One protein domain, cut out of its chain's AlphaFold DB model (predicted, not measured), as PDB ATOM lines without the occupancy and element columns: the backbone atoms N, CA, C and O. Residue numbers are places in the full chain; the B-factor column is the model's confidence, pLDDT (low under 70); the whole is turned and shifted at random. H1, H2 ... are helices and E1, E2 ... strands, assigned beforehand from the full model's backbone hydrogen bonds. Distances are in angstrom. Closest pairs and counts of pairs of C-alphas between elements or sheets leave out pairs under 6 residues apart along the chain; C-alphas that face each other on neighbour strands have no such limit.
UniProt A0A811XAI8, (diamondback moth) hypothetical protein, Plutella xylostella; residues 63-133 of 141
ATOM      1  N   GLU A  63      16.757 -33.226  49.187       77.00
ATOM      2  CA  GLU A  63      17.149 -31.886  49.640       77.00
ATOM      3  C   GLU A  63      18.252 -31.918  50.706       77.00
ATOM      4  O   GLU A  63      19.017 -30.963  50.799       77.00
ATOM      5  N   ASP A  64      18.395 -33.018  51.459       85.19
ATOM      6  CA  ASP A  64      19.420 -33.165  52.506       85.19
ATOM      7  C   ASP A  64      20.639 -33.994  52.052       85.19
ATOM      8  O   ASP A  64      21.584 -34.217  52.812       85.19
ATOM      9  N   LEU A  65      20.651 -34.450  50.794       90.88
ATOM     10  CA  LEU A  65      21.691 -35.339  50.285       90.88
ATOM     11  C   LEU A  65      23.046 -34.626  50.186       90.88
ATOM     12  O   LEU A  65      23.213 -33.628  49.477       90.88
ATOM     13  N   VAL A  66      24.054 -35.215  50.828       93.00
ATOM     14  CA  VAL A  66      25.447 -34.786  50.708       93.00
ATOM     15  C   VAL A  66      26.327 -35.936  50.241       93.00
ATOM     16  O   VAL A  66      26.335 -37.014  50.828       93.00
ATOM     17  N   VAL A  67      27.129 -35.676  49.211       94.50
ATOM     18  CA  VAL A  67      28.157 -36.595  48.716       94.50
ATOM     19  C   VAL A  67      29.531 -35.989  48.981       94.50
ATOM     20  O   VAL A  67      29.799 -34.842  48.622       94.50
ATOM     21  N   ILE A  68      30.426 -36.766  49.591       95.38
ATOM     22  CA  ILE A  68      31.819 -36.372  49.821       95.38
ATOM     23  C   ILE A  68      32.710 -37.180  48.881       95.38
ATOM     24  O   ILE A  68      32.800 -38.400  48.975       95.38
ATOM     25  N   TYR A  69      33.380 -36.480  47.972       96.75
ATOM     26  CA  TYR A  69      34.379 -37.013  47.062       96.75
ATOM     27  C   TYR A  69      35.790 -36.619  47.515       96.75
ATOM     28  O   TYR A  69      36.405 -35.653  47.052       96.75
ATOM     29  N   ASN A  70      36.319 -37.404  48.445       94.88
ATOM     30  CA  ASN A  70      37.709 -37.390  48.893       94.88
ATOM     31  C   ASN A  70      38.630 -37.860  47.752       94.88
ATOM     32  O   ASN A  70      38.988 -39.030  47.620       94.88
ATOM     33  N   ARG A  71      38.967 -36.919  46.869       94.00
ATOM     34  CA  ARG A  71      39.651 -37.173  45.603       94.00
ATOM     35  C   ARG A  71      41.124 -37.517  45.795       94.00
ATOM     36  O   ARG A  71      41.885 -36.801  46.448       94.00
ATOM     37  N   VAL A  72      41.561 -38.552  45.086       92.44
ATOM     38  CA  VAL A  72      42.975 -38.932  44.992       92.44
ATOM     39  C   VAL A  72      43.657 -38.117  43.876       92.44
ATOM     40  O   VAL A  72      43.056 -37.881  42.816       92.44
ATOM     41  N   PRO A  73      44.886 -37.612  44.085       92.19
ATOM     42  CA  PRO A  73      45.644 -36.943  43.032       92.19
ATOM     43  C   PRO A  73      45.914 -37.865  41.837       92.19
ATOM     44  O   PRO A  73      46.202 -39.042  42.005       92.19
ATOM     45  N   LYS A  74      45.889 -37.297  40.623       92.94
ATOM     46  CA  LYS A  74      46.315 -37.965  39.373       92.94
ATOM     47  C   LYS A  74      45.499 -39.200  38.953       92.94
ATOM     48  O   LYS A  74      45.953 -39.971  38.121       92.94
ATOM     49  N   THR A  75      44.264 -39.335  39.429       94.88
ATOM     50  CA  THR A  75      43.355 -40.444  39.070       94.88
ATOM     51  C   THR A  75      42.241 -40.039  38.097       94.88
ATOM     52  O   THR A  75      41.171 -40.634  38.085       94.88
ATOM     53  N   GLY A  76      42.428 -38.959  37.329       94.19
ATOM     54  CA  GLY A  76      41.342 -38.382  36.521       94.19
ATOM     55  C   GLY A  76      40.266 -37.664  37.350       94.19
ATOM     56  O   GLY A  76      39.247 -37.242  36.811       94.19
ATOM     57  N   SER A  77      40.504 -37.454  38.651       94.62
ATOM     58  CA  SER A  77      39.558 -36.788  39.556       94.62
ATOM     59  C   SER A  77      39.174 -35.371  39.115       94.62
ATOM     60  O   SER A  77      38.053 -34.939  39.362       94.62
ATOM     61  N   THR A  78      40.067 -34.654  38.420       95.62
ATOM     62  CA  THR A  78      39.750 -33.338  37.835       95.62
ATOM     63  C   THR A  78      38.699 -33.454  36.733       95.62
ATOM     64  O   THR A  78      37.785 -32.638  36.689       95.62
ATOM     65  N   SER A  79      38.798 -34.476  35.882       96.69
ATOM     66  CA  SER A  79      37.842 -34.713  34.796       96.69
ATOM     67  C   SER A  79      36.459 -35.055  35.345       96.69
ATOM     68  O   SER A  79      35.468 -34.492  34.894       96.69
ATOM     69  N   PHE A  80      36.394 -35.909  36.372       96.88
ATOM     70  CA  PHE A  80      35.133 -36.253  37.034       96.88
ATOM     71  C   PHE A  80      34.454 -35.031  37.669       96.88
ATOM     72  O   PHE A  80      33.267 -34.793  37.465       96.88
ATOM     73  N   VAL A  81      35.218 -34.215  38.400       96.19
ATOM     74  CA  VAL A  81      34.701 -32.986  39.016       96.19
ATOM     75  C   VAL A  81      34.233 -31.976  37.961       96.19
ATOM     76  O   VAL A  81      33.246 -31.284  38.194       96.19
ATOM     77  N   GLY A  82      34.890 -31.913  36.796       96.31
ATOM     78  CA  GLY A  82      34.438 -31.093  35.667       96.31
ATOM     79  C   GLY A  82      33.004 -31.423  35.249       96.31
ATOM     80  O   GLY A  82      32.156 -30.538  35.220       96.31
ATOM     81  N   VAL A  83      32.702 -32.715  35.072       96.75
ATOM     82  CA  VAL A  83      31.337 -33.180  34.767       96.75
ATOM     83  C   VAL A  83      30.348 -32.780  35.866       96.75
ATOM     84  O   VAL A  83      29.232 -32.347  35.576       96.75
ATOM     85  N   ALA A  84      30.743 -32.878  37.137       96.31
ATOM     86  CA  ALA A  84      29.883 -32.462  38.242       96.31
ATOM     87  C   ALA A  84      29.563 -30.957  38.204       96.31
ATOM     88  O   ALA A  84      28.417 -30.580  38.447       96.31
ATOM     89  N   TYR A  85      30.534 -30.100  37.867       96.62
ATOM     90  CA  TYR A  85      30.304 -28.661  37.700       96.62
ATOM     91  C   TYR A  85      29.374 -28.337  36.524       96.62
ATOM     92  O   TYR A  85      28.568 -27.414  36.635       96.62
ATOM     93  N   ASP A  86      29.433 -29.101  35.435       96.38
ATOM     94  CA  ASP A  86      28.542 -28.901  34.287       96.38
ATOM     95  C   ASP A  86      27.090 -29.283  34.617       96.38
ATOM     96  O   ASP A  86      26.141 -28.615  34.200       96.38
ATOM     97  N   LEU A  87      26.903 -30.339  35.415       95.50
ATOM     98  CA  LEU A  87      25.583 -30.862  35.771       95.50
ATOM     99  C   LEU A  87      24.927 -30.141  36.955       95.50
ATOM    100  O   LEU A  87      23.699 -30.166  37.067       95.50
ATOM    101  N   CYS A  88      25.700 -29.482  37.822       94.06
ATOM    102  CA  CYS A  88      25.192 -28.928  39.083       94.06
ATOM    103  C   CYS A  88      24.070 -27.901  38.890       94.06
ATOM    104  O   CYS A  88      23.078 -27.912  39.617       94.06
ATOM    105  N   LYS A  89      24.167 -27.073  37.842       92.06
ATOM    106  CA  LYS A  89      23.143 -26.074  37.505       92.06
ATOM    107  C   LYS A  89      21.845 -26.713  37.022       92.06
ATOM    108  O   LYS A  89      20.775 -26.247  37.396       92.06
ATOM    109  N   LYS A  90      21.943 -27.755  36.191       93.88
ATOM    110  CA  LYS A  90      20.784 -28.438  35.597       93.88
ATOM    111  C   LYS A  90      20.046 -29.303  36.617       93.88
ATOM    112  O   LYS A  90      18.827 -29.390  36.573       93.88
ATOM    113  N   ASN A  91      20.791 -29.923  37.525       92.25
ATOM    114  CA  ASN A  91      20.261 -30.869  38.504       92.25
ATOM    115  C   ASN A  91      20.064 -30.239  39.894       92.25
ATOM    116  O   ASN A  91      19.791 -30.959  40.848       92.25
ATOM    117  N   HIS A  92      20.219 -28.917  40.014       92.19
ATOM    118  CA  HIS A  92      19.957 -28.141  41.229       92.19
ATOM    119  C   HIS A  92      20.728 -28.592  42.487       92.19
ATOM    120  O   HIS A  92      20.211 -28.498  43.594       92.19
ATOM    121  N   PHE A  93      21.990 -29.006  42.339       94.00
ATOM    122  CA  PHE A  93      22.887 -29.287  43.471       94.00
ATOM    123  C   PHE A  93      24.091 -28.338  43.478       94.00
ATOM    124  O   PHE A  93      24.387 -27.665  42.488       94.00
ATOM    125  N   LYS A  94      24.800 -28.247  44.604       94.75
ATOM    126  CA  LYS A  94      25.998 -27.407  44.758       94.75
ATOM    127  C   LYS A  94      27.267 -28.249  44.699       94.75
ATOM    128  O   LYS A  94      27.282 -29.387  45.146       94.75
ATOM    129  N   VAL A  95      28.355 -27.685  44.174       96.38
ATOM    130  CA  VAL A  95      29.677 -28.335  44.162       96.38
ATOM    131  C   VAL A  95      30.665 -27.451  44.908       96.38
ATOM    132  O   VAL A  95      30.891 -26.308  44.507       96.38
ATOM    133  N   LEU A  96      31.258 -27.971  45.981       95.56
ATOM    134  CA  LEU A  96      32.167 -27.234  46.857       95.56
ATOM    135  C   LEU A  96      33.543 -27.896  46.885       95.56
ATOM    136  O   LEU A  96      33.655 -29.104  47.073       95.56
ATOM    137  N   HIS A  97      34.598 -27.095  46.735       95.19
ATOM    138  CA  HIS A  97      35.971 -27.573  46.864       95.19
ATOM    139  C   HIS A  97      36.482 -27.374  48.294       95.19
ATOM    140  O   HIS A  97      36.473 -26.257  48.814       95.19
ATOM    141  N   ILE A  98      36.968 -28.444  48.915       92.69
ATOM    142  CA  ILE A  98      37.619 -28.421  50.221       92.69
ATOM    143  C   ILE A  98      39.114 -28.217  50.000       92.69
ATOM    144  O   ILE A  98      39.785 -29.047  49.385       92.69
ATOM    145  N   ASN A  99      39.643 -27.130  50.555       89.19
ATOM    146  CA  ASN A  99      41.075 -26.873  50.592       89.19
ATOM    147  C   ASN A  99      41.626 -27.150  51.995       89.19
ATOM    148  O   ASN A  99      41.049 -26.698  52.985       89.19
ATOM    149  N   ILE A 100      42.753 -27.856  52.079       87.06
ATOM    150  CA  ILE A 100      43.464 -28.107  53.336       87.06
ATOM    151  C   ILE A 100      44.811 -27.393  53.280       87.06
ATOM    152  O   ILE A 100      45.558 -27.514  52.308       87.06
ATOM    153  N   THR A 101      45.136 -26.655  54.342       82.50
ATOM    154  CA  THR A 101      46.409 -25.939  54.469       82.50
ATOM    155  C   THR A 101      47.596 -26.874  54.236       82.50
ATOM    156  O   THR A 101      47.630 -27.995  54.742       82.50
ATOM    157  N   ALA A 102      48.576 -26.391  53.468       74.00
ATOM    158  CA  ALA A 102      49.786 -27.122  53.093       74.00
ATOM    159  C   ALA A 102      49.544 -28.441  52.330       74.00
ATOM    160  O   ALA A 102      50.438 -29.280  52.275       74.00
ATOM    161  N   ASN A 103      48.361 -28.632  51.728       73.25
ATOM    162  CA  ASN A 103      47.983 -29.872  51.037       73.25
ATOM    163  C   ASN A 103      48.161 -31.126  51.911       73.25
ATOM    164  O   ASN A 103      48.448 -32.215  51.407       73.25
ATOM    165  N   MET A 104      48.008 -30.983  53.231       77.12
ATOM    166  CA  MET A 104      47.959 -32.136  54.120       77.12
ATOM    167  C   MET A 104      46.711 -32.960  53.803       77.12
ATOM    168  O   MET A 104      45.639 -32.413  53.567       77.12
ATOM    169  N   HIS A 105      46.838 -34.285  53.825       80.44
ATOM    170  CA  HIS A 105      45.702 -35.179  53.598       80.44
ATOM    171  C   HIS A 105      44.896 -35.430  54.883       80.44
ATOM    172  O   HIS A 105      43.737 -35.825  54.807       80.44
ATOM    173  N   VAL A 106      45.476 -35.183  56.063       84.62
ATOM    174  CA  VAL A 106      44.815 -35.365  57.364       84.62
ATOM    175  C   VAL A 106      44.475 -34.008  57.971       84.62
ATOM    176  O   VAL A 106      45.331 -33.134  58.097       84.62
ATOM    177  N   MET A 107      43.218 -33.841  58.375       86.44
ATOM    178  CA  MET A 107      42.766 -32.681  59.143       86.44
ATOM    179  C   MET A 107      43.063 -32.875  60.636       86.44
ATOM    180  O   MET A 107      42.990 -33.993  61.144       86.44
ATOM    181  N   SER A 108      43.323 -31.789  61.370       90.50
ATOM    182  CA  SER A 108      43.339 -31.834  62.839       90.50
ATOM    183  C   SER A 108      41.952 -32.181  63.389       90.50
ATOM    184  O   SER A 108      40.945 -31.887  62.745       90.50
ATOM    185  N   LEU A 109      41.876 -32.738  64.601       90.00
ATOM    186  CA  LEU A 109      40.600 -33.108  65.232       90.00
ATOM    187  C   LEU A 109      39.605 -31.934  65.292       90.00
ATOM    188  O   LEU A 109      38.431 -32.084  64.967       90.00
ATOM    189  N   ALA A 110      40.091 -30.735  65.624       91.12
ATOM    190  CA  ALA A 110      39.265 -29.530  65.645       91.12
ATOM    191  C   ALA A 110      38.690 -29.182  64.258       91.12
ATOM    192  O   ALA A 110      37.544 -28.747  64.153       91.12
ATOM    193  N   ASN A 111      39.464 -29.384  63.189       91.69
ATOM    194  CA  ASN A 111      39.003 -29.145  61.823       91.69
ATOM    195  C   ASN A 111      38.065 -30.249  61.331       91.69
ATOM    196  O   ASN A 111      37.105 -29.932  60.639       91.69
ATOM    197  N   GLN A 112      38.294 -31.504  61.724       92.12
ATOM    198  CA  GLN A 112      37.375 -32.613  61.453       92.12
ATOM    199  C   GLN A 112      35.996 -32.332  62.057       92.12
ATOM    200  O   GLN A 112      34.995 -32.397  61.350       92.12
ATOM    201  N   TYR A 113      35.953 -31.913  63.325       92.12
ATOM    202  CA  TYR A 113      34.709 -31.539  63.999       92.12
ATOM    203  C   TYR A 113      33.999 -30.373  63.300       92.12
ATOM    204  O   TYR A 113      32.813 -30.460  62.996       92.12
ATOM    205  N   LYS A 114      34.728 -29.296  62.974       92.31
ATOM    206  CA  LYS A 114      34.164 -28.153  62.234       92.31
ATOM    207  C   LYS A 114      33.630 -28.562  60.864       92.31
ATOM    208  O   LYS A 114      32.554 -28.121  60.473       92.31
ATOM    209  N   PHE A 115      34.368 -29.393  60.136       93.06
ATOM    210  CA  PHE A 115      33.943 -29.886  58.833       93.06
ATOM    211  C   PHE A 115      32.666 -30.724  58.949       93.06
ATOM    212  O   PHE A 115      31.714 -30.457  58.221       93.06
ATOM    213  N   ALA A 116      32.606 -31.646  59.915       92.44
ATOM    214  CA  ALA A 116      31.416 -32.446  60.176       92.44
ATOM    215  C   ALA A 116      30.201 -31.574  60.525       92.44
ATOM    216  O   ALA A 116      29.133 -31.733  59.942       92.44
ATOM    217  N   GLN A 117      30.373 -30.580  61.402       92.62
ATOM    218  CA  GLN A 117      29.300 -29.640  61.731       92.62
ATOM    219  C   GLN A 117      28.824 -28.836  60.517       92.62
ATOM    220  O   GLN A 117      27.618 -28.673  60.341       92.62
ATOM    221  N   ASN A 118      29.746 -28.347  59.685       92.75
ATOM    222  CA  ASN A 118      29.408 -27.556  58.503       92.75
ATOM    223  C   ASN A 118      28.646 -28.389  57.471       92.75
ATOM    224  O   ASN A 118      27.606 -27.952  56.990       92.75
ATOM    225  N   VAL A 119      29.131 -29.593  57.164       92.25
ATOM    226  CA  VAL A 119      28.476 -30.502  56.214       92.25
ATOM    227  C   VAL A 119      27.066 -30.867  56.685       92.25
ATOM    228  O   VAL A 119      26.125 -30.840  55.895       92.25
ATOM    229  N   THR A 120      26.896 -31.150  57.977       90.38
ATOM    230  CA  THR A 120      25.603 -31.586  58.510       90.38
ATOM    231  C   THR A 120      24.607 -30.441  58.683       90.38
ATOM    232  O   THR A 120      23.416 -30.661  58.495       90.38
ATOM    233  N   ARG A 121      25.039 -29.227  59.050       90.50
ATOM    234  CA  ARG A 121      24.115 -28.136  59.435       90.50
ATOM    235  C   ARG A 121      23.868 -27.092  58.356       90.50
ATOM    236  O   ARG A 121      22.935 -26.302  58.487       90.50
ATOM    237  N   TRP A 122      24.698 -27.032  57.320       90.81
ATOM    238  CA  TRP A 122      24.576 -25.999  56.300       90.81
ATOM    239  C   TRP A 122      23.503 -26.371  55.270       90.81
ATOM    240  O   TRP A 122      23.798 -26.817  54.170       90.81
ATOM    241  N   ASN A 123      22.235 -26.193  55.636       89.06
ATOM    242  CA  ASN A 123      21.103 -26.628  54.809       89.06
ATOM    243  C   ASN A 123      20.975 -25.841  53.491       89.06
ATOM    244  O   ASN A 123      20.544 -26.392  52.491       89.06
ATOM    245  N   GLU A 124      21.420 -24.581  53.449       88.00
ATOM    246  CA  GLU A 124      21.349 -23.729  52.247       88.00
ATOM    247  C   GLU A 124      22.207 -24.220  51.069       88.00
ATOM    248  O   GLU A 124      21.976 -23.830  49.922       88.00
ATOM    249  N   VAL A 125      23.233 -25.032  51.339       89.06
ATOM    250  CA  VAL A 125      24.108 -25.585  50.293       89.06
ATOM    251  C   VAL A 125      23.699 -26.984  49.862       89.06
ATOM    252  O   VAL A 125      24.280 -27.493  48.905       89.06
ATOM    253  N   LYS A 126      22.714 -27.594  50.526       91.81
ATOM    254  CA  LYS A 126      22.236 -28.930  50.189       91.81
ATOM    255  C   LYS A 126      21.165 -28.863  49.085       91.81
ATOM    256  O   LYS A 126      20.426 -27.880  49.022       91.81
ATOM    257  N   PRO A 127      21.109 -29.859  48.182       94.25
ATOM    258  CA  PRO A 127      22.030 -30.992  48.061       94.25
ATOM    259  C   PRO A 127      23.416 -30.587  47.550       94.25
ATOM    260  O   PRO A 127      23.543 -29.705  46.695       94.25
ATOM    261  N   ALA A 128      24.468 -31.246  48.049       94.88
ATOM    262  CA  ALA A 128      25.846 -30.828  47.791       94.88
ATOM    263  C   ALA A 128      26.814 -31.980  47.484       94.88
ATOM    264  O   ALA A 128      26.794 -33.029  48.124       94.88
ATOM    265  N   LEU A 129      27.742 -31.728  46.561       96.19
ATOM    266  CA  LEU A 129      28.944 -32.519  46.328       96.19
ATOM    267  C   LEU A 129      30.162 -31.753  46.853       96.19
ATOM    268  O   LEU A 129      30.585 -30.756  46.263       96.19
ATOM    269  N   TYR A 130      30.768 -32.245  47.926       96.25
ATOM    270  CA  TYR A 130      32.050 -31.744  48.405       96.25
ATOM    271  C   TYR A 130      33.182 -32.540  47.771       96.25
ATOM    272  O   TYR A 130      33.138 -33.765  47.769       96.25
ATOM    273  N   HIS A 131      34.225 -31.886  47.266       96.44
ATOM    274  CA  HIS A 131      35.406 -32.573  46.741       96.44
ATOM    275  C   HIS A 131      36.696 -31.945  47.248       96.44
ATOM    276  O   HIS A 131      36.796 -30.730  47.367       96.44
ATOM    277  N   GLY A 132      37.705 -32.757  47.544       94.19
ATOM    278  CA  GLY A 132      38.995 -32.250  48.009       94.19
ATOM    279  C   GLY A 132      39.997 -33.353  48.310       94.19
ATOM    280  O   GLY A 132      39.641 -34.527  48.420       94.19
ATOM    281  N   HIS A 133      41.268 -32.977  48.409       92.75
ATOM    282  CA  HIS A 133      42.353 -33.904  48.716       92.75
ATOM    283  C   HIS A 133      42.428 -34.149  50.223       92.75
ATOM    284  O   HIS A 133      43.174 -33.482  50.931       92.75
TER     285      HIS A 133
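Overview. This is residues 63 to 133 of the 141 residues of the protein "(diamondback moth) hypothetical protein" of Plutella xylostella (UniProt A0A811XAI8). Look first for a small slab of three parallel strands, with helix H1 covering one face and helix H2 lying beyond the other, farther off and only grazing the sheet. The strands run toward larger x and both helices run back toward smaller x. The printed part has 71 residues with two named helices and three named strands, in the order E1 H1 E2 H2 E3 along the chain; across the parallel sheet the order is E1 E3 E2. The class is mixed, helices and strands. The whole is compact, with a radius of gyration of the C-alphas of 12.7 A, and flat in outline, spanning 35 by 31 by 14 A.

Along the chain. Find C-alpha 66 at (25.447, -34.786, 50.708), where E1 begins; it covers residues 66 to 70 and is 12.7 A long from first to last C-alpha. Beside it look for E3, residues 128 to 132, 13.2 A long, ending at C-alpha 132 at (38.995, -32.250, 48.009). Then comes E2, residues 94 to 98, 12.9 A long. H1 is residues 77 to 88, 16.4 A long, and H2 is residues 109 to 121, 18.2 A long, beginning at C-alpha 109 at (40.600, -33.108, 65.232).

Arrangement. Start at E3, the inner strand; E1 and E2 are the edge strands. E1 and E3 are parallel, at 12 degrees between their directions, and you find N 69 and O 130 within hydrogen-bond range at 2.7 A. E3 and E2 are parallel at 23 degrees, with N 129 and O 94 within range at 2.8 A. H1 is on the sheet at a height of 9.9 A, in two layers, a helix layer on one face of a sheet. It lies over E3 and E2 and runs along the strands, at 20 degrees to E3 on the local plane. The closest C-alphas of H1 and E2 are those of Cys 88 and Lys 94, 5.9 A apart. H2 only grazes the sheet, with its residues 115 to 120; the closest C-alphas of H2 and E1 are those of Val 119 and Val 66, 7.6 A apart. H1 and H2 are apart. E2, H2, E3 form a strand-helix-strand unit, two parallel neighbour strands with a helix between them in the chain, and its crossover is right-handed. E1, H1, E2 form a split unit, with E3 between its strands in the sheet, also right-handed. In H1 and H2 every O i to N i+4 pair is within hydrogen-bond range.

Size, cuts and confidence. The two C-alphas farthest apart are those of Lys 90 and Leu 109, at 36.0 A. The printed part has no cut. The link from H1 to E2 is tight, the other three links are short, and no link is long. The mean pLDDT of the printed part is 91.7, and no printed residue is under 70.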